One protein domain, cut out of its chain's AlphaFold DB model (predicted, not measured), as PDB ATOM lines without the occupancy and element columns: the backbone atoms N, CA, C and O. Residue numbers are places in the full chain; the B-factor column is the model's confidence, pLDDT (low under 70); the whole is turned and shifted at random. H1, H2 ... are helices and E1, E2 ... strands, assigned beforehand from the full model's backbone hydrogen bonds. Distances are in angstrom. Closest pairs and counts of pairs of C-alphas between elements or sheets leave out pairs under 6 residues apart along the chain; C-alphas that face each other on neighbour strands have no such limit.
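AT A GLANCE: This is residues 351 to 551 of the 552 residues of an uncharacterized protein of Pseudomonas reactans (UniProt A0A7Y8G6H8). Two lobes share one long, strongly twisted sheet: in the first, E1, E3, E5, E9 and E10 of it form a sandwich, only partly face to face, with a second sheet, E2 E4 E8 E7 E6. Past E11 the long sheet runs on through E12, E14, E15 and E16 into the other lobe, where H1 packs over one face and the small pair E13 and E17 packs on H1 and E14. The 201 printed residues have E1 to E11, then H1, then E12 to E17; the class is mostly strand, with under half of the residues in named elements. The two larger sheets are mixed. The whole is compact, with a radius of gyration of the C-alphas of 18.5 A and spans of 55 by 38 by 30 A.

IN THESE COORDINATES: The long sheet holds, in order, E1 (362 to 365), E3 (383 to 387), E5 (410 to 414), E9 (455 to 459), E10 (464 to 469, 16.4 A), E11 (474 to 481, 21.4 A), E12 (508 to 512), E14 (524 to 527), E15 (532 to 535) and E16 (538 to 543). The second holds E2 (373 to 378, 15.7 A), E4 (393 to 397), E8 (439 to 443), E7 (433 to 436) and E6 (427 to 430). H1 is residues 488 to 501, 20.2 A; E13 is 514 to 516 and E17 is 548 to 550. C-alpha 362 is at (102.886, 278.836, 293.535), C-alpha 550 at (85.761, 257.548, 278.659).

HOW THE PARTS SIT: In the long sheet E3 and E5 are parallel, with N 384 and O 410 at 2.8 A. E9 E10 E11 and E14 E15 E16 are meanders, each strand the antiparallel neighbour of the one before; N 458 and O 466 are 2.8 A apart. E11, H1, E12 is a strand-helix-strand unit, two parallel neighbours with a helix between, its crossover right-handed; N 480 and O 510 are 2.9 A apart. H1 is on one face, making two layers, at a height over the sheet of 8.2 A; every O i to N i+4 pair in it is within hydrogen-bond range. The sandwich's facing parts are 10.6 A centre to centre. E6 E7 E8 is a meander, with N 434 and O 441 at 2.7 A. E13 and E17 are antiparallel, with N 549 and O 515 at 2.9 A.

THE WHOLE: The C-alphas farthest apart, those of Arg 351 and Asp 518, are 56.0 A apart. The printed part has no cut. The links E4 to E5, E5 to E6 and E8 to E9 are long. Mean pLDDT of the printed part is 87.3; 12 residues are under 70, among them 401 to 406 and 445 to 447.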
ATOM      1  N   ARG A 351     124.870 273.328 295.712       85.62
ATOM      2  CA  ARG A 351     123.539 273.657 296.221       85.62
ATOM      3  C   ARG A 351     123.167 275.050 295.711       85.62
ATOM      4  O   ARG A 351     123.929 275.991 295.941       85.62
ATOM      5  N   ALA A 352     122.050 275.171 294.997       83.44
ATOM      6  CA  ALA A 352     121.559 276.462 294.534       83.44
ATOM      7  C   ALA A 352     121.169 277.344 295.728       83.44
ATOM      8  O   ALA A 352     120.907 276.859 296.832       83.44
ATOM      9  N   LYS A 353     121.071 278.658 295.498       84.81
ATOM     10  CA  LYS A 353     120.464 279.560 296.481       84.81
ATOM     11  C   LYS A 353     119.014 279.131 296.730       84.81
ATOM     12  O   LYS A 353     118.261 278.946 295.777       84.81
ATOM     13  N   SER A 354     118.630 279.035 298.002       88.62
ATOM     14  CA  SER A 354     117.286 278.617 298.398       88.62
ATOM     15  C   SER A 354     116.216 279.553 297.833       88.62
ATOM     16  O   SER A 354     116.330 280.782 297.923       88.62
ATOM     17  N   ILE A 355     115.164 278.964 297.274       92.19
ATOM     18  CA  ILE A 355     113.970 279.666 296.812       92.19
ATOM     19  C   ILE A 355     112.931 279.573 297.927       92.19
ATOM     20  O   ILE A 355     112.433 278.492 298.229       92.19
ATOM     21  N   ASN A 356     112.625 280.711 298.548       93.38
ATOM     22  CA  ASN A 356     111.591 280.803 299.574       93.38
ATOM     23  C   ASN A 356     110.225 280.988 298.913       93.38
ATOM     24  O   ASN A 356     110.016 281.970 298.197       93.38
ATOM     25  N   LEU A 357     109.321 280.053 299.173       93.50
ATOM     26  CA  LEU A 357     107.929 280.105 298.748       93.50
ATOM     27  C   LEU A 357     107.071 280.752 299.844       93.50
ATOM     28  O   LEU A 357     107.484 280.861 301.001       93.50
ATOM     29  N   THR A 358     105.892 281.231 299.467       92.12
ATOM     30  CA  THR A 358     104.928 281.880 300.366       92.12
ATOM     31  C   THR A 358     103.840 280.897 300.794       92.12
ATOM     32  O   THR A 358     103.819 279.751 300.358       92.12
ATOM     33  N   THR A 359     102.914 281.317 301.654       89.88
ATOM     34  CA  THR A 359     101.748 280.502 302.048       89.88
ATOM     35  C   THR A 359     100.732 280.297 300.917       89.88
ATOM     36  O   THR A 359      99.875 279.424 301.021       89.88
ATOM     37  N   GLU A 360     100.807 281.097 299.850       92.50
ATOM     38  CA  GLU A 360      99.904 281.019 298.698       92.50
ATOM     39  C   GLU A 360     100.360 279.951 297.693       92.50
ATOM     40  O   GLU A 360     101.557 279.657 297.616       92.50
ATOM     41  N   PRO A 361      99.447 279.394 296.874       94.56
ATOM     42  CA  PRO A 361      99.833 278.467 295.824       94.56
ATOM     43  C   PRO A 361     100.785 279.089 294.799       94.56
ATOM     44  O   PRO A 361     100.541 280.178 294.275       94.56
ATOM     45  N   GLN A 362     101.872 278.383 294.487       96.31
ATOM     46  CA  GLN A 362     102.886 278.836 293.535       96.31
ATOM     47  C   GLN A 362     103.351 277.693 292.639       96.31
ATOM     48  O   GLN A 362     103.455 276.550 293.076       96.31
ATOM     49  N   ARG A 363     103.693 278.027 291.392       96.38
ATOM     50  CA  ARG A 363     104.278 277.094 290.429       96.38
ATOM     51  C   ARG A 363     105.765 277.369 290.239       96.38
ATOM     52  O   ARG A 363     106.166 278.509 290.001       96.38
ATOM     53  N   VAL A 364     106.569 276.314 290.290       96.06
ATOM     54  CA  VAL A 364     108.014 276.331 290.052       96.06
ATOM     55  C   VAL A 364     108.322 275.438 288.858       96.06
ATOM     56  O   VAL A 364     107.950 274.268 288.828       96.06
ATOM     57  N   ILE A 365     109.026 275.989 287.873       95.25
ATOM     58  CA  ILE A 365     109.444 275.259 286.675       95.25
ATOM     59  C   ILE A 365     110.950 275.034 286.756       95.25
ATOM     60  O   ILE A 365     111.727 275.992 286.790       95.25
ATOM     61  N   VAL A 366     111.364 273.768 286.795       94.44
ATOM     62  CA  VAL A 366     112.780 273.397 286.749       94.44
ATOM     63  C   VAL A 366     113.325 273.695 285.348       94.44
ATOM     64  O   VAL A 366     112.658 273.456 284.344       94.44
ATOM     65  N   LYS A 367     114.535 274.263 285.276       92.88
ATOM     66  CA  LYS A 367     115.184 274.609 283.998       92.88
ATOM     67  C   LYS A 367     115.547 273.350 283.207       92.88
ATOM     68  O   LYS A 367     115.715 272.293 283.796       92.88
ATOM     69  N   GLU A 368     115.713 273.470 281.894       91.81
ATOM     70  CA  GLU A 368     116.231 272.366 281.073       91.81
ATOM     71  C   GLU A 368     117.686 272.008 281.453       91.81
ATOM     72  O   GLU A 368     118.436 272.899 281.874       91.81
ATOM     73  N   PRO A 369     118.106 270.736 281.297       90.50
ATOM     74  CA  PRO A 369     119.491 270.313 281.498       90.50
ATOM     75  C   PRO A 369     120.459 271.005 280.509       90.50
ATOM     76  O   PRO A 369     120.032 271.461 279.445       90.50
ATOM     77  N   PRO A 370     121.775 271.057 280.805       90.88
ATOM     78  CA  PRO A 370     122.474 270.371 281.896       90.88
ATOM     79  C   PRO A 370     122.290 271.040 283.265       90.88
ATOM     80  O   PRO A 370     122.414 272.254 283.408       90.88
ATOM     81  N   HIS A 371     122.051 270.227 284.296       92.56
ATOM     82  CA  HIS A 371     121.954 270.705 285.674       92.56
ATOM     83  C   HIS A 371     123.332 270.756 286.325       92.56
ATOM     84  O   HIS A 371     124.043 269.758 286.341       92.56
ATOM     85  N   THR A 372     123.695 271.897 286.899       91.31
ATOM     86  CA  THR A 372     124.951 272.090 287.648       91.31
ATOM     87  C   THR A 372     124.707 272.366 289.132       91.31
ATOM     88  O   THR A 372     125.656 272.505 289.908       91.31
ATOM     89  N   GLU A 373     123.435 272.428 289.537       90.81
ATOM     90  CA  GLU A 373     123.011 272.762 290.890       90.81
ATOM     91  C   GLU A 373     121.841 271.882 291.364       90.81
ATOM     92  O   GLU A 373     121.035 271.403 290.565       90.81
ATOM     93  N   THR A 374     121.740 271.714 292.681       91.12
ATOM     94  CA  THR A 374     120.601 271.139 293.399       91.12
ATOM     95  C   THR A 374     119.630 272.255 293.772       91.12
ATOM     96  O   THR A 374     120.020 273.215 294.440       91.12
ATOM     97  N   TYR A 375     118.371 272.142 293.349       93.38
ATOM     98  CA  TYR A 375     117.336 273.149 293.587       93.38
ATOM     99  C   TYR A 375     116.786 273.022 295.005       93.38
ATOM    100  O   TYR A 375     116.133 272.034 295.323       93.38
ATOM    101  N   GLN A 376     117.006 274.031 295.842       94.69
ATOM    102  CA  GLN A 376     116.488 274.042 297.207       94.69
ATOM    103  C   GLN A 376     115.216 274.894 297.290       94.69
ATOM    104  O   GLN A 376     115.270 276.110 297.085       94.69
ATOM    105  N   LEU A 377     114.085 274.263 297.607       95.12
ATOM    106  CA  LEU A 377     112.773 274.902 297.709       95.12
ATOM    107  C   LEU A 377     112.287 274.862 299.162       95.12
ATOM    108  O   LEU A 377     112.191 273.794 299.769       95.12
ATOM    109  N   LEU A 378     111.997 276.039 299.716       93.81
ATOM    110  CA  LEU A 378     111.574 276.208 301.106       93.81
ATOM    111  C   LEU A 378     110.107 276.639 301.147       93.81
ATOM    112  O   LEU A 378     109.779 277.768 300.782       93.81
ATOM    113  N   GLY A 379     109.239 275.728 301.572       91.94
ATOM    114  CA  GLY A 379     107.809 275.947 301.741       91.94
ATOM    115  C   GLY A 379     107.446 276.678 303.036       91.94
ATOM    116  O   GLY A 379     108.245 276.797 303.970       91.94
ATOM    117  N   GLN A 380     106.198 277.140 303.095       91.31
ATOM    118  CA  GLN A 380     105.557 277.776 304.253       91.31
ATOM    119  C   GLN A 380     104.159 277.188 304.539       91.31
ATOM    120  O   GLN A 380     103.278 277.890 305.028       91.31
ATOM    121  N   GLY A 381     103.940 275.906 304.231       89.19
ATOM    122  CA  GLY A 381     102.674 275.205 304.486       89.19
ATOM    123  C   GLY A 381     101.603 275.401 303.409       89.19
ATOM    124  O   GLY A 381     100.436 275.097 303.647       89.19
ATOM    125  N   GLY A 382     101.984 275.930 302.241       92.12
ATOM    126  CA  GLY A 382     101.111 276.084 301.076       92.12
ATOM    127  C   GLY A 382     101.038 274.827 300.198       92.12
ATOM    128  O   GLY A 382     101.517 273.752 300.563       92.12
ATOM    129  N   VAL A 383     100.444 274.983 299.010       95.62
ATOM    130  CA  VAL A 383     100.402 273.956 297.954       95.62
ATOM    131  C   VAL A 383     101.231 274.439 296.765       95.62
ATOM    132  O   VAL A 383     100.924 275.482 296.195       95.62
ATOM    133  N   TYR A 384     102.268 273.703 296.378       97.31
ATOM    134  CA  TYR A 384     103.196 274.126 295.328       97.31
ATOM    135  C   TYR A 384     103.213 273.150 294.160       97.31
ATOM    136  O   TYR A 384     103.402 271.951 294.353       97.31
ATOM    137  N   GLU A 385     103.087 273.675 292.943       97.69
ATOM    138  CA  GLU A 385     103.204 272.899 291.709       97.69
ATOM    139  C   GLU A 385     104.659 272.903 291.228       97.69
ATOM    140  O   GLU A 385     105.230 273.962 290.957       97.69
ATOM    141  N   LEU A 386     105.270 271.729 291.088       97.56
ATOM    142  CA  LEU A 386     106.641 271.568 290.606       97.56
ATOM    143  C   LEU A 386     106.645 270.902 289.234       97.56
ATOM    144  O   LEU A 386     106.289 269.735 289.110       97.56
ATOM    145  N   GLU A 387     107.108 271.596 288.200       96.81
ATOM    146  CA  GLU A 387     107.329 270.981 286.889       96.81
ATOM    147  C   GLU A 387     108.763 270.488 286.756       96.81
ATOM    148  O   GLU A 387     109.702 271.284 286.657       96.81
ATOM    149  N   LEU A 388     108.925 269.165 286.732       96.06
ATOM    150  CA  LEU A 388     110.236 268.534 286.685       96.06
ATOM    151  C   LEU A 388     110.858 268.536 285.283       96.06
ATOM    152  O   LEU A 388     110.166 268.609 284.259       96.06
ATOM    153  N   ARG A 389     112.186 268.397 285.275       95.69
ATOM    154  CA  ARG A 389     113.037 268.085 284.120       95.69
ATOM    155  C   ARG A 389     113.989 266.952 284.486       95.69
ATOM    156  O   ARG A 389     114.376 266.841 285.650       95.69
ATOM    157  N   SER A 390     114.300 266.089 283.519       93.75
ATOM    158  CA  SER A 390     115.088 264.872 283.753       93.75
ATOM    159  C   SER A 390     116.459 265.181 284.341       93.75
ATOM    160  O   SER A 390     117.079 266.188 284.008       93.75
ATOM    161  N   TRP A 391     116.929 264.288 285.215       93.06
ATOM    162  CA  TRP A 391     118.217 264.378 285.917       93.06
ATOM    163  C   TRP A 391     118.366 265.544 286.909       93.06
ATOM    164  O   TRP A 391     119.445 265.729 287.476       93.06
ATOM    165  N   ALA A 392     117.308 266.319 287.163       94.06
ATOM    166  CA  ALA A 392     117.321 267.333 288.209       94.06
ATOM    167  C   ALA A 392     117.484 266.706 289.605       94.06
ATOM    168  O   ALA A 392     117.027 265.593 289.876       94.06
ATOM    169  N   THR A 393     118.116 267.450 290.514       93.00
ATOM    170  CA  THR A 393     118.143 267.128 291.947       93.00
ATOM    171  C   THR A 393     117.469 268.258 292.710       93.00
ATOM    172  O   THR A 393     117.824 269.423 292.521       93.00
ATOM    173  N   LEU A 394     116.481 267.930 293.538       94.69
ATOM    174  CA  LEU A 394     115.713 268.889 294.323       94.69
ATOM    175  C   LEU A 394     115.795 268.549 295.807       94.69
ATOM    176  O   LEU A 394     115.826 267.380 296.177       94.69
ATOM    177  N   GLU A 395     115.762 269.577 296.642       94.81
ATOM    178  CA  GLU A 395     115.592 269.481 298.086       94.81
ATOM    179  C   GLU A 395     114.346 270.270 298.484       94.81
ATOM    180  O   GLU A 395     114.255 271.475 298.225       94.81
ATOM    181  N   LEU A 396     113.389 269.589 299.106       94.44
ATOM    182  CA  LEU A 396     112.115 270.143 299.545       94.44
ATOM    183  C   LEU A 396     112.075 270.155 301.071       94.44
ATOM    184  O   LEU A 396     112.458 269.176 301.712       94.44
ATOM    185  N   SER A 397     111.616 271.259 301.656       91.31
ATOM    186  CA  SER A 397     111.400 271.344 303.103       91.31
ATOM    187  C   SER A 397     110.480 272.501 303.472       91.31
ATOM    188  O   SER A 397     110.424 273.503 302.760       91.31
ATOM    189  N   THR A 398     109.829 272.404 304.627       89.56
ATOM    190  CA  THR A 398     109.064 273.483 305.262       89.56
ATOM    191  C   THR A 398     109.708 273.807 306.608       89.56
ATOM    192  O   THR A 398     109.296 273.265 307.633       89.56
ATOM    193  N   PRO A 399     110.720 274.692 306.675       83.31
ATOM    194  CA  PRO A 399     111.478 274.919 307.912       83.31
ATOM    195  C   PRO A 399     110.612 275.325 309.115       83.31
ATOM    196  O   PRO A 399     110.937 275.018 310.256       83.31
ATOM    197  N   SER A 400     109.485 276.001 308.866       71.62
ATOM    198  CA  SER A 400     108.574 276.468 309.921       71.62
ATOM    199  C   SER A 400     107.592 275.406 310.441       71.62
ATOM    200  O   SER A 400     106.868 275.700 311.393       71.62
ATOM    201  N   ALA A 401     107.564 274.204 309.853       62.31
ATOM    202  CA  ALA A 401     106.682 273.118 310.283       62.31
ATOM    203  C   ALA A 401     107.066 272.583 311.673       62.31
ATOM    204  O   ALA A 401     106.217 272.534 312.559       62.31
ATOM    205  N   GLY A 402     108.357 272.321 311.918       57.88
ATOM    206  CA  GLY A 402     108.862 271.926 313.243       57.88
ATOM    207  C   GLY A 402     108.733 273.014 314.322       57.88
ATOM    208  O   GLY A 402     108.747 272.727 315.510       57.88
ATOM    209  N   ALA A 403     108.541 274.280 313.935       58.94
ATOM    210  CA  ALA A 403     108.299 275.383 314.871       58.94
ATOM    211  C   ALA A 403     106.804 275.588 315.208       58.94
ATOM    212  O   ALA A 403     106.455 276.606 315.810       58.94
ATOM    213  N   SER A 404     105.914 274.674 314.782       60.09
ATOM    214  CA  SER A 404     104.453 274.719 314.996       60.09
ATOM    215  C   SER A 404     103.756 276.010 314.523       60.09
ATOM    216  O   SER A 404     102.649 276.323 314.961       60.09
ATOM    217  N   LYS A 405     104.387 276.791 313.632       58.44
ATOM    218  CA  LYS A 405     103.824 278.054 313.112       58.44
ATOM    219  C   LYS A 405     102.929 277.854 311.891       58.44
ATOM    220  O   LYS A 405     101.972 278.602 311.722       58.44
ATOM    221  N   TYR A 406     103.249 276.867 311.057       64.25
ATOM    222  CA  TYR A 406     102.523 276.502 309.840       64.25
ATOM    223  C   TYR A 406     102.525 274.974 309.695       64.25
ATOM    224  O   TYR A 406     103.425 274.317 310.212       64.25
ATOM    225  N   GLY A 407     101.528 274.407 309.010       78.06
ATOM    226  CA  GLY A 407     101.529 272.980 308.667       78.06
ATOM    227  C   GLY A 407     102.610 272.632 307.637       78.06
ATOM    228  O   GLY A 407     103.212 273.524 307.038       78.06
ATOM    229  N   ALA A 408     102.851 271.338 307.418       85.88
ATOM    230  CA  ALA A 408     103.719 270.881 306.336       85.88
ATOM    231  C   ALA A 408     103.158 271.267 304.962       85.88
ATOM    232  O   ALA A 408     101.938 271.354 304.783       85.88
ATOM    233  N   SER A 409     104.038 271.498 303.988       92.50
ATOM    234  CA  SER A 409     103.612 271.898 302.650       92.50
ATOM    235  C   SER A 409     103.114 270.698 301.845       92.50
ATOM    236  O   SER A 409     103.466 269.542 302.093       92.50
ATOM    237  N   THR A 410     102.274 270.979 300.854       95.00
ATOM    238  CA  THR A 410     101.904 270.006 299.823       95.00
ATOM    239  C   THR A 410     102.663 270.314 298.541       95.00
ATOM    240  O   THR A 410     102.649 271.448 298.071       95.00
ATOM    241  N   TRP A 411     103.295 269.302 297.958       97.38
ATOM    242  CA  TRP A 411     104.072 269.408 296.728       97.38
ATOM    243  C   TRP A 411     103.411 268.562 295.639       97.38
ATOM    244  O   TRP A 411     103.452 267.331 295.684       97.38
ATOM    245  N   ASP A 412     102.801 269.234 294.664       97.81
ATOM    246  CA  ASP A 412     102.225 268.639 293.464       97.81
ATOM    247  C   ASP A 412     103.308 268.577 292.368       97.81
ATOM    248  O   ASP A 412     103.623 269.555 291.693       97.81
ATOM    249  N   ILE A 413     103.932 267.412 292.212       98.12
ATOM    250  CA  ILE A 413     105.085 267.173 291.343       98.12
ATOM    251  C   ILE A 413     104.629 266.645 289.980       98.12
ATOM    252  O   ILE A 413     104.164 265.514 289.851       98.12
ATOM    253  N   HIS A 414     104.818 267.431 288.928       97.38
ATOM    254  CA  HIS A 414     104.431 267.104 287.560       97.38
ATOM    255  C   HIS A 414     105.607 266.554 286.746       97.38
ATOM    256  O   HIS A 414     106.606 267.232 286.502       97.38
ATOM    257  N   CYS A 415     105.440 265.331 286.238       96.62
ATOM    258  CA  CYS A 415     106.466 264.604 285.479       96.62
ATOM    259  C   CYS A 415     106.351 264.788 283.956       96.62
ATOM    260  O   CYS A 415     107.044 264.121 283.193       96.62
ATOM    261  N   ALA A 416     105.463 265.663 283.475       92.88
ATOM    262  CA  ALA A 416     105.211 265.827 282.041       92.88
ATOM    263  C   ALA A 416     106.436 266.331 281.252       92.88
ATOM    264  O   ALA A 416     106.492 266.120 280.041       92.88
ATOM    265  N   GLY A 417     107.404 266.960 281.927       91.88
ATOM    266  CA  GLY A 417     108.656 267.449 281.344       91.88
ATOM    267  C   GLY A 417     109.831 266.466 281.369       91.88
ATOM    268  O   GLY A 417     110.925 266.854 280.975       91.88
ATOM    269  N   LEU A 418     109.646 265.227 281.838       94.12
ATOM    270  CA  LEU A 418     110.707 264.210 281.839       94.12
ATOM    271  C   LEU A 418     110.844 263.545 280.463       94.12
ATOM    272  O   LEU A 418     109.851 263.373 279.769       94.12
ATOM    273  N   VAL A 419     112.038 263.146 280.038       91.31
ATOM    274  CA  VAL A 419     112.209 262.417 278.764       91.31
ATOM    275  C   VAL A 419     111.623 261.004 278.829       91.31
ATOM    276  O   VAL A 419     111.159 260.473 277.824       91.31
ATOM    277  N   GLU A 420     111.599 260.421 280.021       90.56
ATOM    278  CA  GLU A 420     111.039 259.116 280.333       90.56
ATOM    279  C   GLU A 420     109.575 259.187 280.802       90.56
ATOM    280  O   GLU A 420     109.075 260.232 281.229       90.56
ATOM    281  N   ASP A 421     108.883 258.050 280.744       90.50
ATOM    282  CA  ASP A 421     107.574 257.891 281.368       90.50
ATOM    283  C   ASP A 421     107.719 257.419 282.822       90.50
ATOM    284  O   ASP A 421     108.515 256.536 283.147       90.50
ATOM    285  N   VAL A 422     106.908 258.004 283.707       91.44
ATOM    286  CA  VAL A 422     106.899 257.676 285.137       91.44
ATOM    287  C   VAL A 422     105.703 256.796 285.464       91.44
ATOM    288  O   VAL A 422     104.545 257.222 285.370       91.44
ATOM    289  N   ASP A 423     106.006 255.582 285.904       89.12
ATOM    290  CA  ASP A 423     105.068 254.647 286.505       89.12
ATOM    291  C   ASP A 423     105.478 254.301 287.946       89.12
ATOM    292  O   ASP A 423     106.422 254.873 288.493       89.12
ATOM    293  N   LEU A 424     104.737 253.390 288.579       87.44
ATOM    294  CA  LEU A 424     104.986 252.978 289.960       87.44
ATOM    295  C   LEU A 424     106.342 252.273 290.142       87.44
ATOM    296  O   LEU A 424     106.927 252.385 291.213       87.44
ATOM    297  N   ASP A 425     106.842 251.569 289.121       85.31
ATOM    298  CA  ASP A 425     108.115 250.842 289.195       85.31
ATOM    299  C   ASP A 425     109.312 251.813 289.125       85.31
ATOM    300  O   ASP A 425     110.397 251.510 289.626       85.31
ATOM    301  N   ASN A 426     109.088 253.010 288.576       86.94
ATOM    302  CA  ASN A 426     110.075 254.081 288.455       86.94
ATOM    303  C   ASN A 426     110.029 255.097 289.613       86.94
ATOM    304  O   ASN A 426     110.743 256.103 289.559       86.94
ATOM    305  N   ILE A 427     109.205 254.867 290.646       91.38
ATOM    306  CA  ILE A 427     109.164 255.698 291.856       91.38
ATOM    307  C   ILE A 427     109.682 254.888 293.042       91.38
ATOM    308  O   ILE A 427     109.028 253.963 293.519       91.38
ATOM    309  N   VAL A 428     110.854 255.266 293.547       89.50
ATOM    310  CA  VAL A 428     111.500 254.602 294.685       89.50
ATOM    311  C   VAL A 428     111.609 255.585 295.836       89.50
ATOM    312  O   VAL A 428     112.080 256.701 295.649       89.50
ATOM    313  N   VAL A 429     111.187 255.162 297.024       88.62
ATOM    314  CA  VAL A 429     111.274 255.950 298.254       88.62
ATOM    315  C   VAL A 429     112.197 255.209 299.211       88.62
ATOM    316  O   VAL A 429     111.936 254.054 299.543       88.62
ATOM    317  N   ASP A 430     113.277 255.860 299.621       82.44
ATOM    318  CA  ASP A 430     114.276 255.325 300.542       82.44
ATOM    319  C   ASP A 430     114.817 256.469 301.403       82.44
ATOM    320  O   ASP A 430     115.266 257.465 300.846       82.44
ATOM    321  N   ASN A 431     114.743 256.340 302.733       70.25
ATOM    322  CA  ASN A 431     115.321 257.263 303.724       70.25
ATOM    323  C   ASN A 431     115.327 258.746 303.291       70.25
ATOM    324  O   ASN A 431     116.375 259.287 302.942       70.25
ATOM    325  N   GLU A 432     114.150 259.392 303.287       77.19
ATOM    326  CA  GLU A 432     113.951 260.812 302.910       77.19
ATOM    327  C   GLU A 432     114.267 261.181 301.449       77.19
ATOM    328  O   GLU A 432     114.065 262.321 301.027       77.19
ATOM    329  N   GLN A 433     114.702 260.225 300.634       89.19
ATOM    330  CA  GLN A 433     114.928 260.396 299.209       89.19
ATOM    331  C   GLN A 433     113.814 259.723 298.404       89.19
ATOM    332  O   GLN A 433     113.472 258.556 298.590       89.19
ATOM    333  N   ILE A 434     113.266 260.465 297.450       93.12
ATOM    334  CA  ILE A 434     112.320 259.989 296.450       93.12
ATOM    335  C   ILE A 434     113.015 260.074 295.091       93.12
ATOM    336  O   ILE A 434     113.328 261.160 294.601       93.12
ATOM    337  N   LYS A 435     113.245 258.930 294.454       92.00
ATOM    338  CA  LYS A 435     113.626 258.870 293.040       92.00
ATOM    339  C   LYS A 435     112.369 258.780 292.190       92.00
ATOM    340  O   LYS A 435     111.539 257.907 292.422       92.00
ATOM    341  N   ILE A 436     112.244 259.678 291.217       93.88
ATOM    342  CA  ILE A 436     111.125 259.755 290.272       93.88
ATOM    343  C   ILE A 436     111.720 259.680 288.866       93.88
ATOM    344  O   ILE A 436     112.193 260.684 288.330       93.88
ATOM    345  N   GLY A 437     111.757 258.478 288.288       90.62
ATOM    346  CA  GLY A 437     112.525 258.227 287.070       90.62
ATOM    347  C   GLY A 437     113.996 258.608 287.269       90.62
ATOM    348  O   GLY A 437     114.684 258.078 288.143       90.62
ATOM    349  N   SER A 438     114.475 259.553 286.467       90.44
ATOM    350  CA  SER A 438     115.832 260.099 286.517       90.44
ATOM    351  C   SER A 438     116.030 261.236 287.527       90.44
ATOM    352  O   SER A 438     117.170 261.643 287.755       90.44
ATOM    353  N   VAL A 439     114.953 261.762 288.119       93.69
ATOM    354  CA  VAL A 439     114.992 262.885 289.067       93.69
ATOM    355  C   VAL A 439     115.171 262.377 290.493       93.69
ATOM    356  O   VAL A 439     114.544 261.401 290.904       93.69
ATOM    357  N   SER A 440     116.001 263.076 291.267       92.62
ATOM    358  CA  SER A 440     116.172 262.836 292.701       92.62
ATOM    359  C   SER A 440     115.546 263.973 293.502       92.62
ATOM    360  O   SER A 440     115.932 265.129 293.343       92.62
ATOM    361  N   VAL A 441     114.621 263.650 294.399       94.75
ATOM    362  CA  VAL A 441     113.983 264.600 295.313       94.75
ATOM    363  C   VAL A 441     114.326 264.189 296.738       94.75
ATOM    364  O   VAL A 441     113.940 263.115 297.179       94.75
ATOM    365  N   GLN A 442     115.054 265.028 297.460       92.88
ATOM    366  CA  GLN A 442     115.284 264.861 298.887       92.88
ATOM    367  C   GLN A 442     114.246 265.682 299.652       92.88
ATOM    368  O   GLN A 442     114.059 266.866 299.377       92.88
ATOM    369  N   VAL A 443     113.569 265.055 300.603       89.94
ATOM    370  CA  VAL A 443     112.595 265.703 301.479       89.94
ATOM    371  C   VAL A 443     113.218 265.769 302.862       89.94
ATOM    372  O   VAL A 443     113.292 264.754 303.540       89.94
ATOM    373  N   LEU A 444     113.717 266.940 303.256       79.25
ATOM    374  CA  LEU A 444     114.430 267.076 304.528       79.25
ATOM    375  C   LEU A 444     113.443 266.905 305.685       79.25
ATOM    376  O   LEU A 444     112.450 267.637 305.750       79.25
ATOM    377  N   SER A 445     113.722 265.961 306.583       69.44
ATOM    378  CA  SER A 445     112.972 265.812 307.828       69.44
ATOM    379  C   SER A 445     113.337 266.889 308.852       69.44
ATOM    380  O   SER A 445     114.343 267.597 308.739       69.44
ATOM    381  N   HIS A 446     112.473 267.036 309.852       67.06
ATOM    382  CA  HIS A 446     112.725 267.860 311.027       67.06
ATOM    383  C   HIS A 446     113.276 266.984 312.153       67.06
ATOM    384  O   HIS A 446     112.884 265.829 312.286       67.06
ATOM    385  N   ASP A 447     114.130 267.561 313.002       66.50
ATOM    386  CA  ASP A 447     114.672 266.869 314.186       66.50
ATOM    387  C   ASP A 447     113.579 266.467 315.198       66.50
ATOM    388  O   ASP A 447     113.797 265.605 316.049       66.50
ATOM    389  N   ASP A 448     112.409 267.108 315.119       70.25
ATOM    390  CA  ASP A 448     111.235 266.798 315.931       70.25
ATOM    391  C   ASP A 448     110.410 265.671 315.275       70.25
ATOM    392  O   ASP A 448     109.828 265.893 314.208       70.25
ATOM    393  N   PRO A 449     110.316 264.478 315.896       71.00
ATOM    394  CA  PRO A 449     109.549 263.355 315.357       71.00
ATOM    395  C   PRO A 449     108.036 263.616 315.285       71.00
ATOM    396  O   PRO A 449     107.345 262.904 314.555       71.00
ATOM    397  N   ASP A 450     107.521 264.616 316.010       72.62
ATOM    398  CA  ASP A 450     106.107 265.005 315.985       72.62
ATOM    399  C   ASP A 450     105.807 266.092 314.930       72.62
ATOM    400  O   ASP A 450     104.644 266.464 314.722       72.62
ATOM    401  N   ALA A 451     106.829 266.602 314.229       74.25
ATOM    402  CA  ALA A 451     106.636 267.574 313.160       74.25
ATOM    403  C   ALA A 451     105.835 266.963 311.994       74.25
ATOM    404  O   ALA A 451     106.058 265.812 311.600       74.25
ATOM    405  N   PRO A 452     104.900 267.719 311.387       79.44
ATOM    406  CA  PRO A 452     104.131 267.204 310.269       79.44
ATOM    407  C   PRO A 452     105.046 266.958 309.063       79.44
ATOM    408  O   PRO A 452     105.864 267.803 308.701       79.44
ATOM    409  N   LEU A 453     104.869 265.804 308.419       85.56
ATOM    410  CA  LEU A 453     105.610 265.424 307.218       85.56
ATOM    411  C   LEU A 453     105.063 266.136 305.977       85.56
ATOM    412  O   LEU A 453     103.853 266.342 305.848       85.56
ATOM    413  N   GLU A 454     105.951 266.457 305.035       89.88
ATOM    414  CA  GLU A 454     105.578 267.000 303.725       89.88
ATOM    415  C   GLU A 454     104.591 266.074 302.994       89.88
ATOM    416  O   GLU A 454     104.731 264.849 302.996       89.88
ATOM    417  N   ASN A 455     103.597 266.652 302.318       92.44
ATOM    418  CA  ASN A 455     102.639 265.888 301.522       92.44
ATOM    419  C   ASN A 455     103.077 265.871 300.054       92.44
ATOM    420  O   ASN A 455     102.982 266.887 299.370       92.44
ATOM    421  N   ILE A 456     103.553 264.726 299.562       95.62
ATOM    422  CA  ILE A 456     104.086 264.601 298.200       95.62
ATOM    423  C   ILE A 456     103.086 263.876 297.296       95.62
ATOM    424  O   ILE A 456     102.714 262.725 297.548       95.62
ATOM    425  N   ARG A 457     102.696 264.542 296.204       96.81
ATOM    426  CA  ARG A 457     101.801 264.013 295.167       96.81
ATOM    427  C   ARG A 457     102.493 264.097 293.819       96.81
ATOM    428  O   ARG A 457     102.970 265.153 293.431       96.81
ATOM    429  N   ILE A 458     102.549 262.994 293.090       97.38
ATOM    430  CA  ILE A 458     103.288 262.876 291.833       97.38
ATOM    431  C   ILE A 458     102.297 262.618 290.702       97.38
ATOM    432  O   ILE A 458     101.558 261.636 290.724       97.38
ATOM    433  N   TYR A 459     102.302 263.473 289.685       96.12
ATOM    434  CA  TYR A 459     101.434 263.383 288.516       96.12
ATOM    435  C   TYR A 459     102.242 262.935 287.301       96.12
ATOM    436  O   TYR A 459     103.115 263.659 286.806       96.12
ATOM    437  N   SER A 460     101.927 261.748 286.784       93.75
ATOM    438  CA  SER A 460     102.529 261.251 285.548       93.75
ATOM    439  C   SER A 460     101.901 261.888 284.310       93.75
ATOM    440  O   SER A 460     100.737 262.302 284.307       93.75
ATOM    441  N   ARG A 461     102.650 261.888 283.201       89.56
ATOM    442  CA  ARG A 461     102.143 262.293 281.877       89.56
ATOM    443  C   ARG A 461     100.906 261.494 281.454       89.56
ATOM    444  O   ARG A 461     100.029 262.022 280.776       89.56
ATOM    445  N   GLN A 462     100.813 260.241 281.896       85.94
ATOM    446  CA  GLN A 462      99.712 259.325 281.591       85.94
ATOM    447  C   GLN A 462      98.436 259.609 282.406       85.94
ATOM    448  O   GLN A 462      97.453 258.876 282.276       85.94
ATOM    449  N   GLY A 463      98.437 260.655 283.242       88.00
ATOM    450  CA  GLY A 463      97.283 261.068 284.037       88.00
ATOM    451  C   GLY A 463      97.105 260.278 285.332       88.00
ATOM    452  O   GLY A 463      96.001 260.245 285.863       88.00
ATOM    453  N   VAL A 464      98.153 259.628 285.838       91.81
ATOM    454  CA  VAL A 464      98.113 258.908 287.119       91.81
ATOM    455  C   VAL A 464      98.622 259.829 288.221       91.81
ATOM    456  O   VAL A 464      99.666 260.457 288.046       91.81
ATOM    457  N   ARG A 465      97.904 259.893 289.346       94.12
ATOM    458  CA  ARG A 465      98.384 260.521 290.580       94.12
ATOM    459  C   ARG A 465      98.877 259.443 291.529       94.12
ATOM    460  O   ARG A 465      98.105 258.553 291.895       94.12
ATOM    461  N   TYR A 466     100.127 259.558 291.940       93.56
ATOM    462  CA  TYR A 466     100.711 258.772 293.013       93.56
ATOM    463  C   TYR A 466     100.829 259.636 294.261       93.56
ATOM    464  O   TYR A 466     101.316 260.759 294.174       93.56
ATOM    465  N   ASP A 467     100.424 259.110 295.409       93.00
ATOM    466  CA  ASP A 467     100.656 259.766 296.696       93.00
ATOM    467  C   ASP A 467     101.774 259.004 297.426       93.00
ATOM    468  O   ASP A 467     101.856 257.768 297.355       93.00
ATOM    469  N   VAL A 468     102.659 259.740 298.101       91.50
ATOM    470  CA  VAL A 468     103.799 259.173 298.833       91.50
ATOM    471  C   VAL A 468     103.548 259.256 300.334       91.50
ATOM    472  O   VAL A 468     103.212 260.304 300.879       91.50
ATOM    473  N   ARG A 469     103.752 258.133 301.019       87.88
ATOM    474  CA  ARG A 469     103.734 258.011 302.475       87.88
ATOM    475  C   ARG A 469     105.159 257.978 302.987       87.88
ATOM    476  O   ARG A 469     105.794 256.923 302.985       87.88
ATOM    477  N   LEU A 470     105.651 259.154 303.372       86.44
ATOM    478  CA  LEU A 470     107.014 259.348 303.867       86.44
ATOM    479  C   LEU A 470     107.277 258.574 305.166       86.44
ATOM    480  O   LEU A 470     108.342 257.991 305.312       86.44
ATOM    481  N   ASP A 471     106.281 258.483 306.049       83.56
ATOM    482  CA  ASP A 471     106.347 257.791 307.345       83.56
ATOM    483  C   ASP A 471     106.672 256.293 307.240       83.56
ATOM    484  O   ASP A 471     107.291 255.721 308.132       83.56
ATOM    485  N   ILE A 472     106.259 255.652 306.144       84.56
ATOM    486  CA  ILE A 472     106.493 254.222 305.886       84.56
ATOM    487  C   ILE A 472     107.298 253.969 304.603       84.56
ATOM    488  O   ILE A 472     107.432 252.821 304.174       84.56
ATOM    489  N   GLY A 473     107.799 255.030 303.962       86.00
ATOM    490  CA  GLY A 473     108.580 254.962 302.725       86.00
ATOM    491  C   GLY A 473     107.862 254.266 301.562       86.00
ATOM    492  O   GLY A 473     108.486 253.503 300.827       86.00
ATOM    493  N   LYS A 474     106.542 254.450 301.409       87.38
ATOM    494  CA  LYS A 474     105.744 253.772 300.364       87.38
ATOM    495  C   LYS A 474     105.087 254.745 299.392       87.38
ATOM    496  O   LYS A 474     104.716 255.852 299.759       87.38
ATOM    497  N   VAL A 475     104.861 254.283 298.165       89.81
ATOM    498  CA  VAL A 475     104.111 254.990 297.117       89.81
ATOM    499  C   VAL A 475     102.926 254.141 296.650       89.81
ATOM    500  O   VAL A 475     103.011 252.910 296.593       89.81
ATOM    501  N   PHE A 476     101.800 254.778 296.329       88.31
ATOM    502  CA  PHE A 476     100.622 254.099 295.790       88.31
ATOM    503  C   PHE A 476      99.850 254.977 294.803       88.31
ATOM    504  O   PHE A 476      99.955 256.201 294.813       88.31
ATOM    505  N   ILE A 477      99.052 254.340 293.944       91.12
ATOM    506  CA  ILE A 477      98.166 255.034 293.002       91.12
ATOM    507  C   ILE A 477      96.980 255.604 293.769       91.12
ATOM    508  O   ILE A 477      96.150 254.840 294.249       91.12
ATOM    509  N   ALA A 478      96.866 256.925 293.836       90.06
ATOM    510  CA  ALA A 478      95.757 257.596 294.499       90.06
ATOM    511  C   ALA A 478      94.565 257.842 293.559       90.06
ATOM    512  O   ALA A 478      93.405 257.711 293.956       90.06
ATOM    513  N   SER A 479      94.840 258.173 292.294       91.56
ATOM    514  CA  SER A 479      93.802 258.336 291.272       91.56
ATOM    515  C   SER A 479      94.345 258.134 289.861       91.56
ATOM    516  O   SER A 479      95.532 258.348 289.613       91.56
ATOM    517  N   VAL A 480      93.466 257.789 288.921       91.69
ATOM    518  CA  VAL A 480      93.789 257.678 287.492       91.69
ATOM    519  C   VAL A 480      92.831 258.550 286.687       91.69
ATOM    520  O   VAL A 480      91.622 258.443 286.837       91.69
ATOM    521  N   ALA A 481      93.350 259.397 285.803       90.31
ATOM    522  CA  ALA A 481      92.547 260.119 284.826       90.31
ATOM    523  C   ALA A 481      92.418 259.291 283.538       90.31
ATOM    524  O   ALA A 481      93.394 259.078 282.814       90.31
ATOM    525  N   ALA A 482      91.205 258.844 283.233       86.50
ATOM    526  CA  ALA A 482      90.837 258.281 281.946       86.50
ATOM    527  C   ALA A 482      90.677 259.430 280.935       86.50
ATOM    528  O   ALA A 482      89.771 260.249 281.054       86.50
ATOM    529  N   ARG A 483      91.597 259.524 279.966       82.50
ATOM    530  CA  ARG A 483      91.639 260.599 278.958       82.50
ATOM    531  C   ARG A 483      91.304 260.075 277.564       82.50
ATOM    532  O   ARG A 483      91.499 258.891 277.279       82.50
ATOM    533  N   ALA A 484      90.851 260.974 276.690       65.75
ATOM    534  CA  ALA A 484      90.602 260.678 275.281       65.75
ATOM    535  C   ALA A 484      91.838 260.032 274.620       65.75
ATOM    536  O   ALA A 484      92.959 260.515 274.775       65.75
ATOM    537  N   GLY A 485      91.630 258.920 273.907       70.88
ATOM    538  CA  GLY A 485      92.693 258.133 273.263       70.88
ATOM    539  C   GLY A 485      93.168 256.898 274.041       70.88
ATOM    540  O   GLY A 485      93.902 256.090 273.478       70.88
ATOM    541  N   ARG A 486      92.730 256.699 275.294       82.56
ATOM    542  CA  ARG A 486      92.970 255.468 276.073       82.56
ATOM    543  C   ARG A 486      91.736 254.557 276.034       82.56
ATOM    544  O   ARG A 486      90.623 255.048 275.876       82.56
ATOM    545  N   SER A 487      91.891 253.241 276.178       89.25
ATOM    546  CA  SER A 487      90.738 252.346 276.368       89.25
ATOM    547  C   SER A 487      90.461 252.098 277.857       89.25
ATOM    548  O   SER A 487      91.363 252.196 278.691       89.25
ATOM    549  N   VAL A 488      89.219 251.739 278.205       90.06
ATOM    550  CA  VAL A 488      88.868 251.306 279.576       90.06
ATOM    551  C   VAL A 488      89.707 250.092 279.993       90.06
ATOM    552  O   VAL A 488      90.125 249.992 281.145       90.06
ATOM    553  N   GLU A 489      90.020 249.203 279.048       89.94
ATOM    554  CA  GLU A 489      90.863 248.031 279.289       89.94
ATOM    555  C   GLU A 489      92.304 248.421 279.662       89.94
ATOM    556  O   GLU A 489      92.888 247.834 280.570       89.94
ATOM    557  N   ASP A 490      92.873 249.456 279.040       88.00
ATOM    558  CA  ASP A 490      94.215 249.943 279.393       88.00
ATOM    559  C   ASP A 490      94.251 250.597 280.778       88.00
ATOM    560  O   ASP A 490      95.266 250.528 281.477       88.00
ATOM    561  N   VAL A 491      93.153 251.245 281.183       90.00
ATOM    562  CA  VAL A 491      92.989 251.773 282.544       90.00
ATOM    563  C   VAL A 491      92.897 250.618 283.545       90.00
ATOM    564  O   VAL A 491      93.584 250.642 284.565       90.00
ATOM    565  N   LEU A 492      92.122 249.572 283.239       90.62
ATOM    566  CA  LEU A 492      92.010 248.384 284.089       90.62
ATOM    567  C   LEU A 492      93.353 247.656 284.243       90.62
ATOM    568  O   LEU A 492      93.726 247.290 285.358       90.62
ATOM    569  N   LYS A 493      94.107 247.481 283.150       89.06
ATOM    570  CA  LYS A 493      95.454 246.887 283.183       89.06
ATOM    571  C   LYS A 493      96.397 247.670 284.089       89.06
ATOM    572  O   LYS A 493      97.074 247.064 284.914       89.06
ATOM    573  N   LEU A 494      96.401 249.001 283.984       87.75
ATOM    574  CA  LEU A 494      97.195 249.871 284.854       87.75
ATOM    575  C   LEU A 494      96.810 249.695 286.332       87.75
ATOM    576  O   LEU A 494      97.681 249.530 287.182       87.75
ATOM    577  N   LEU A 495      95.511 249.707 286.641       89.50
ATOM    578  CA  LEU A 495      95.011 249.564 288.010       89.50
ATOM    579  C   LEU A 495      95.352 248.197 288.615       89.50
ATOM    580  O   LEU A 495      95.729 248.124 289.786       89.50
ATOM    581  N   ARG A 496      95.255 247.122 287.821       89.00
ATOM    582  CA  ARG A 496      95.643 245.762 288.224       89.00
ATOM    583  C   ARG A 496      97.149 245.616 288.406       89.00
ATOM    584  O   ARG A 496      97.569 244.996 289.379       89.00
ATOM    585  N   HIS A 497      97.951 246.217 287.528       84.94
ATOM    586  CA  HIS A 497      99.402 246.277 287.702       84.94
ATOM    587  C   HIS A 497      99.766 246.999 289.008       84.94
ATOM    588  O   HIS A 497     100.501 246.466 289.836       84.94
ATOM    589  N   GLY A 498      99.160 248.166 289.253       83.75
ATOM    590  CA  GLY A 498      99.331 248.914 290.497       83.75
ATOM    591  C   GLY A 498      98.930 248.115 291.736       83.75
ATOM    592  O   GLY A 498      99.655 248.130 292.723       83.75
ATOM    593  N   ARG A 499      97.833 247.349 291.673       84.00
ATOM    594  CA  ARG A 499      97.393 246.460 292.761       84.00
ATOM    595  C   ARG A 499      98.434 245.397 293.116       84.00
ATOM    596  O   ARG A 499      98.643 245.131 294.292       84.00
ATOM    597  N   GLN A 500      99.069 244.782 292.117       81.56
ATOM    598  CA  GLN A 500     100.074 243.731 292.332       81.56
ATOM    599  C   GLN A 500     101.366 244.265 292.961       81.56
ATOM    600  O   GLN A 500     102.080 243.521 293.629       81.56
ATOM    601  N   ARG A 501     101.675 245.543 292.728       78.00
ATOM    602  CA  ARG A 501     102.921 246.193 293.151       78.00
ATOM    603  C   ARG A 501     102.770 247.071 294.390       78.00
ATOM    604  O   ARG A 501     103.756 247.324 295.076       78.00
ATOM    605  N   SER A 502     101.564 247.559 294.672       72.19
ATOM    606  CA  SER A 502     101.339 248.455 295.799       72.19
ATOM    607  C   SER A 502     101.544 247.720 297.117       72.19
ATOM    608  O   SER A 502     101.045 246.621 297.340       72.19
ATOM    609  N   SER A 503     102.277 248.369 298.011       66.88
ATOM    610  CA  SER A 503     102.513 247.894 299.375       66.88
ATOM    611  C   SER A 503     101.576 248.548 300.394       66.88
ATOM    612  O   SER A 503     101.668 248.253 301.583       66.88
ATOM    613  N   VAL A 504     100.665 249.414 299.933       72.56
ATOM    614  CA  VAL A 504      99.663 250.092 300.756       72.56
ATOM    615  C   VAL A 504      98.281 249.634 300.308       72.56
ATOM    616  O   VAL A 504      97.899 249.797 299.151       72.56
ATOM    617  N   SER A 505      97.508 249.064 301.230       64.38
ATOM    618  CA  SER A 505      96.134 248.657 300.944       64.38
ATOM    619  C   SER A 505      95.230 249.881 300.842       64.38
ATOM    620  O   SER A 505      94.819 250.437 301.859       64.38
ATOM    621  N   MET A 506      94.875 250.282 299.621       70.75
ATOM    622  CA  MET A 506      93.694 251.121 299.412       70.75
ATOM    623  C   MET A 506      92.488 250.264 299.057       70.75
ATOM    624  O   MET A 506      92.603 249.254 298.367       70.75
ATOM    625  N   SER A 507      91.316 250.677 299.532       77.81
ATOM    626  CA  SER A 507      90.063 250.004 299.199       77.81
ATOM    627  C   SER A 507      89.528 250.453 297.841       77.81
ATOM    628  O   SER A 507      89.077 249.621 297.063       77.81
ATOM    629  N   HIS A 508      89.628 251.748 297.530       86.25
ATOM    630  CA  HIS A 508      89.065 252.336 296.317       86.25
ATOM    631  C   HIS A 508      90.057 253.303 295.672       86.25
ATOM    632  O   HIS A 508      90.623 254.160 296.349       86.25
ATOM    633  N   VAL A 509      90.221 253.196 294.355       88.19
ATOM    634  CA  VAL A 509      90.975 254.150 293.535       88.19
ATOM    635  C   VAL A 509      89.987 254.961 292.710       88.19
ATOM    636  O   VAL A 509      89.153 254.395 292.001       88.19
ATOM    637  N   ASN A 510      90.071 256.288 292.802       88.75
ATOM    638  CA  ASN A 510      89.232 257.177 292.002       88.75
ATOM    639  C   ASN A 510      89.688 257.156 290.535       88.75
ATOM    640  O   ASN A 510      90.881 257.339 290.262       88.75
ATOM    641  N   VAL A 511      88.750 256.972 289.603       90.19
ATOM    642  CA  VAL A 511      89.032 257.044 288.169       90.19
ATOM    643  C   VAL A 511      88.259 258.193 287.535       90.19
ATOM    644  O   VAL A 511      87.082 258.090 287.195       90.19
ATOM    645  N   VAL A 512      88.953 259.313 287.366       89.38
ATOM    646  CA  VAL A 512      88.386 260.553 286.832       89.38
ATOM    647  C   VAL A 512      88.188 260.415 285.325       89.38
ATOM    648  O   VAL A 512      89.074 259.923 284.632       89.38
ATOM    649  N   GLY A 513      87.049 260.872 284.805       87.62
ATOM    650  CA  GLY A 513      86.755 260.844 283.367       87.62
ATOM    651  C   GLY A 513      86.086 259.558 282.871       87.62
ATOM    652  O   GLY A 513      85.805 259.453 281.681       87.62
ATOM    653  N   LEU A 514      85.770 258.596 283.744       89.50
ATOM    654  CA  LEU A 514      84.897 257.470 283.396       89.50
ATOM    655  C   LEU A 514      83.430 257.786 283.685       89.50
ATOM    656  O   LEU A 514      83.100 258.369 284.715       89.50
ATOM    657  N   SER A 515      82.556 257.344 282.785       89.00
ATOM    658  CA  SER A 515      81.104 257.366 282.956       89.00
ATOM    659  C   SER A 515      80.476 256.058 282.470       89.00
ATOM    660  O   SER A 515      81.088 255.282 281.727       89.00
ATOM    661  N   LEU A 516      79.254 255.788 282.927       89.31
ATOM    662  CA  LEU A 516      78.458 254.651 282.473       89.31
ATOM    663  C   LEU A 516      77.780 254.980 281.137       89.31
ATOM    664  O   LEU A 516      77.200 256.052 280.964       89.31
ATOM    665  N   ARG A 517      77.801 254.025 280.203       89.69
ATOM    666  CA  ARG A 517      77.178 254.163 278.872       89.69
ATOM    667  C   ARG A 517      75.664 254.340 278.911       89.69
ATOM    668  O   ARG A 517      75.091 254.841 277.952       89.69
ATOM    669  N   ASP A 518      75.023 253.897 279.986       88.31
ATOM    670  CA  ASP A 518      73.577 254.014 280.173       88.31
ATOM    671  C   ASP A 518      73.136 255.396 280.687       88.31
ATOM    672  O   ASP A 518      71.945 255.624 280.881       88.31
ATOM    673  N   GLY A 519      74.082 256.321 280.899       82.62
ATOM    674  CA  GLY A 519      73.806 257.679 281.358       82.62
ATOM    675  C   GLY A 519      73.575 257.809 282.866       82.62
ATOM    676  O   GLY A 519      73.237 258.902 283.322       82.62
ATOM    677  N   THR A 520      73.766 256.742 283.652       86.44
ATOM    678  CA  THR A 520      73.689 256.817 285.119       86.44
ATOM    679  C   THR A 520      74.750 257.781 285.654       86.44
ATOM    680  O   THR A 520      75.937 257.645 285.352       86.44
ATOM    681  N   TYR A 521      74.331 258.745 286.475       83.50
ATOM    682  CA  TYR A 521      75.224 259.752 287.046       83.50
ATOM    683  C   TYR A 521      75.899 259.249 288.331       83.50
ATOM    684  O   TYR A 521      75.244 258.685 289.209       83.50
ATOM    685  N   GLY A 522      77.201 259.496 288.464       82.75
ATOM    686  CA  GLY A 522      77.973 259.199 289.672       82.75
ATOM    687  C   GLY A 522      79.453 258.969 289.380       82.75
ATOM    688  O   GLY A 522      79.838 258.700 288.241       82.75
ATOM    689  N   THR A 523      80.288 259.072 290.413       86.81
ATOM    690  CA  THR A 523      81.730 258.833 290.286       86.81
ATOM    691  C   THR A 523      82.023 257.336 290.281       86.81
ATOM    692  O   THR A 523      81.569 256.592 291.157       86.81
ATOM    693  N   VAL A 524      82.789 256.896 289.282       88.81
ATOM    694  CA  VAL A 524      83.247 255.510 289.153       88.81
ATOM    695  C   VAL A 524      84.576 255.342 289.887       88.81
ATOM    696  O   VAL A 524      85.552 256.047 289.631       88.81
ATOM    697  N   TYR A 525      84.622 254.357 290.775       90.56
ATOM    698  CA  TYR A 525      85.817 253.920 291.483       90.56
ATOM    699  C   TYR A 525      86.192 252.508 291.045       90.56
ATOM    700  O   TYR A 525      85.350 251.717 290.613       90.56
ATOM    701  N   TYR A 526      87.461 252.169 291.215       90.44
ATOM    702  CA  TYR A 526      87.920 250.792 291.148       90.44
ATOM    703  C   TYR A 526      88.179 250.273 292.563       90.44
ATOM    704  O   TYR A 526      88.994 250.837 293.293       90.44
ATOM    705  N   ASP A 527      87.460 249.224 292.955       88.81
ATOM    706  CA  ASP A 527      87.645 248.529 294.227       88.81
ATOM    707  C   ASP A 527      88.814 247.545 294.092       88.81
ATOM    708  O   ASP A 527      88.733 246.533 293.386       88.81
ATOM    709  N   TRP A 528      89.915 247.860 294.776       87.12
ATOM    710  CA  TRP A 528      91.143 247.066 294.743       87.12
ATOM    711  C   TRP A 528      91.021 245.744 295.491       87.12
ATOM    712  O   TRP A 528      91.736 244.794 295.168       87.12
ATOM    713  N   VAL A 529      90.135 245.649 296.480       84.50
ATOM    714  CA  VAL A 529      89.947 244.416 297.250       84.50
ATOM    715  C   VAL A 529      89.176 243.414 296.400       84.50
ATOM    716  O   VAL A 529      89.611 242.272 296.239       84.50
ATOM    717  N   SER A 530      88.081 243.874 295.795       86.19
ATOM    718  CA  SER A 530      87.142 243.025 295.059       86.19
ATOM    719  C   SER A 530      87.436 242.905 293.555       86.19
ATOM    720  O   SER A 530      86.705 242.197 292.871       86.19
ATOM    721  N   ASP A 531      88.471 243.581 293.033       88.44
ATOM    722  CA  ASP A 531      88.847 243.602 291.603       88.44
ATOM    723  C   ASP A 531      87.674 243.956 290.674       88.44
ATOM    724  O   ASP A 531      87.376 243.250 289.706       88.44
ATOM    725  N   ARG A 532      86.956 245.035 290.998       89.88
ATOM    726  CA  ARG A 532      85.746 245.419 290.260       89.88
ATOM    727  C   ARG A 532      85.533 246.923 290.211       89.88
ATOM    728  O   ARG A 532      86.002 247.668 291.068       89.88
ATOM    729  N   TRP A 533      84.759 247.350 289.225       91.56
ATOM    730  CA  TRP A 533      84.241 248.708 289.136       91.56
ATOM    731  C   TRP A 533      83.075 248.902 290.107       91.56
ATOM    732  O   TRP A 533      82.229 248.018 290.249       91.56
ATOM    733  N   VAL A 534      83.031 250.059 290.765       91.25
ATOM    734  CA  VAL A 534      82.003 250.428 291.742       91.25
ATOM    735  C   VAL A 534      81.539 251.853 291.462       91.25
ATOM    736  O   VAL A 534      82.356 252.744 291.245       91.25
ATOM    737  N   LEU A 535      80.227 252.076 291.487       89.31
ATOM    738  CA  LEU A 535      79.639 253.412 291.428       89.31
ATOM    739  C   LEU A 535      79.390 253.919 292.850       89.31
ATOM    740  O   LEU A 535      78.857 253.184 293.682       89.31
ATOM    741  N   GLU A 536      79.747 255.171 293.131       85.44
ATOM    742  CA  GLU A 536      79.592 255.764 294.468       85.44
ATOM    743  C   GLU A 536      78.162 255.671 295.012       85.44
ATOM    744  O   GLU A 536      77.947 255.311 296.172       85.44
ATOM    745  N   THR A 537      77.199 255.975 294.141       84.19
ATOM    746  CA  THR A 537      75.767 256.037 294.435       84.19
ATOM    747  C   THR A 537      75.128 254.650 294.542       84.19
ATOM    748  O   THR A 537      74.100 254.510 295.199       84.19
ATOM    749  N   GLU A 538      75.750 253.611 293.970       84.25
ATOM    750  CA  GLU A 538      75.215 252.243 293.903       84.25
ATOM    751  C   GLU A 538      76.316 251.185 294.101       84.25
ATOM    752  O   GLU A 538      76.676 250.432 293.193       84.25
ATOM    753  N   LYS A 539      76.848 251.080 295.324       79.88
ATOM    754  CA  LYS A 539      78.015 250.223 295.626       79.88
ATOM    755  C   LYS A 539      77.809 248.717 295.408       79.88
ATOM    756  O   LYS A 539      78.778 247.962 295.360       79.88
ATOM    757  N   THR A 540      76.562 248.256 295.316       81.44
ATOM    758  CA  THR A 540      76.211 246.842 295.097       81.44
ATOM    759  C   THR A 540      76.053 246.481 293.624       81.44
ATOM    760  O   THR A 540      75.965 245.297 293.301       81.44
ATOM    761  N   ARG A 541      75.998 247.472 292.729       84.19
ATOM    762  CA  ARG A 541      75.829 247.251 291.295       84.19
ATOM    763  C   ARG A 541      77.087 246.613 290.711       84.19
ATOM    764  O   ARG A 541      78.195 247.106 290.904       84.19
ATOM    765  N   GLN A 542      76.914 245.522 289.970       83.06
ATOM    766  CA  GLN A 542      78.007 244.911 289.223       83.06
ATOM    767  C   GLN A 542      78.205 245.677 287.912       83.06
ATOM    768  O   GLN A 542      77.284 245.756 287.102       83.06
ATOM    769  N   ILE A 543      79.396 246.250 287.728       89.50
ATOM    770  CA  ILE A 543      79.751 247.050 286.553       89.50
ATOM    771  C   ILE A 543      80.892 246.351 285.817       89.50
ATOM    772  O   ILE A 543      81.944 246.073 286.398       89.50
ATOM    773  N   SER A 544      80.682 246.058 284.539       88.56
ATOM    774  CA  SER A 544      81.698 245.480 283.658       88.56
ATOM    775  C   SER A 544      82.360 246.556 282.788       88.56
ATOM    776  O   SER A 544      81.783 247.613 282.536       88.56
ATOM    777  N   SER A 545      83.598 246.321 282.341       90.06
ATOM    778  CA  SER A 545      84.383 247.329 281.604       90.06
ATOM    779  C   SER A 545      83.733 247.785 280.289       90.06
ATOM    780  O   SER A 545      83.935 248.919 279.866       90.06
ATOM    781  N   ASP A 546      82.939 246.932 279.645       89.69
ATOM    782  CA  ASP A 546      82.177 247.230 278.426       89.69
ATOM    783  C   ASP A 546      81.023 248.216 278.661       89.69
ATOM    784  O   ASP A 546      80.650 248.949 277.745       89.69
ATOM    785  N   GLN A 547      80.511 248.303 279.892       90.19
ATOM    786  CA  GLN A 547      79.470 249.258 280.289       90.19
ATOM    787  C   GLN A 547      80.023 250.660 280.565       90.19
ATOM    788  O   GLN A 547      79.250 251.603 280.750       90.19
ATOM    789  N   LEU A 548      81.347 250.811 280.580       91.56
ATOM    790  CA  LEU A 548      82.024 252.075 280.819       91.56
ATOM    791  C   LEU A 548      82.453 252.723 279.501       91.56
ATOM    792  O   LEU A 548      82.743 252.066 278.494       91.56
ATOM    793  N   MET A 549      82.511 254.047 279.522       90.06
ATOM    794  CA  MET A 549      83.094 254.854 278.463       90.06
ATOM    795  C   MET A 549      83.943 255.973 279.055       90.06
ATOM    796  O   MET A 549      83.685 256.462 280.155       90.06
ATOM    797  N   ILE A 550      84.984 256.360 278.320       88.31
ATOM    798  CA  ILE A 550      85.761 257.548 278.659       88.31
ATOM    799  C   ILE A 550      84.966 258.756 278.187       88.31
ATOM    800  O   ILE A 550      84.602 258.853 277.015       88.31
ATOM    801  N   SER A 551      84.678 259.638 279.132       80.00
ATOM    802  CA  SER A 551      83.981 260.893 278.896       80.00
ATOM    803  C   SER A 551      84.926 261.827 278.143       80.00
ATOM    804  O   SER A 551      86.097 261.940 278.507       80.00
TER     805      SER A 551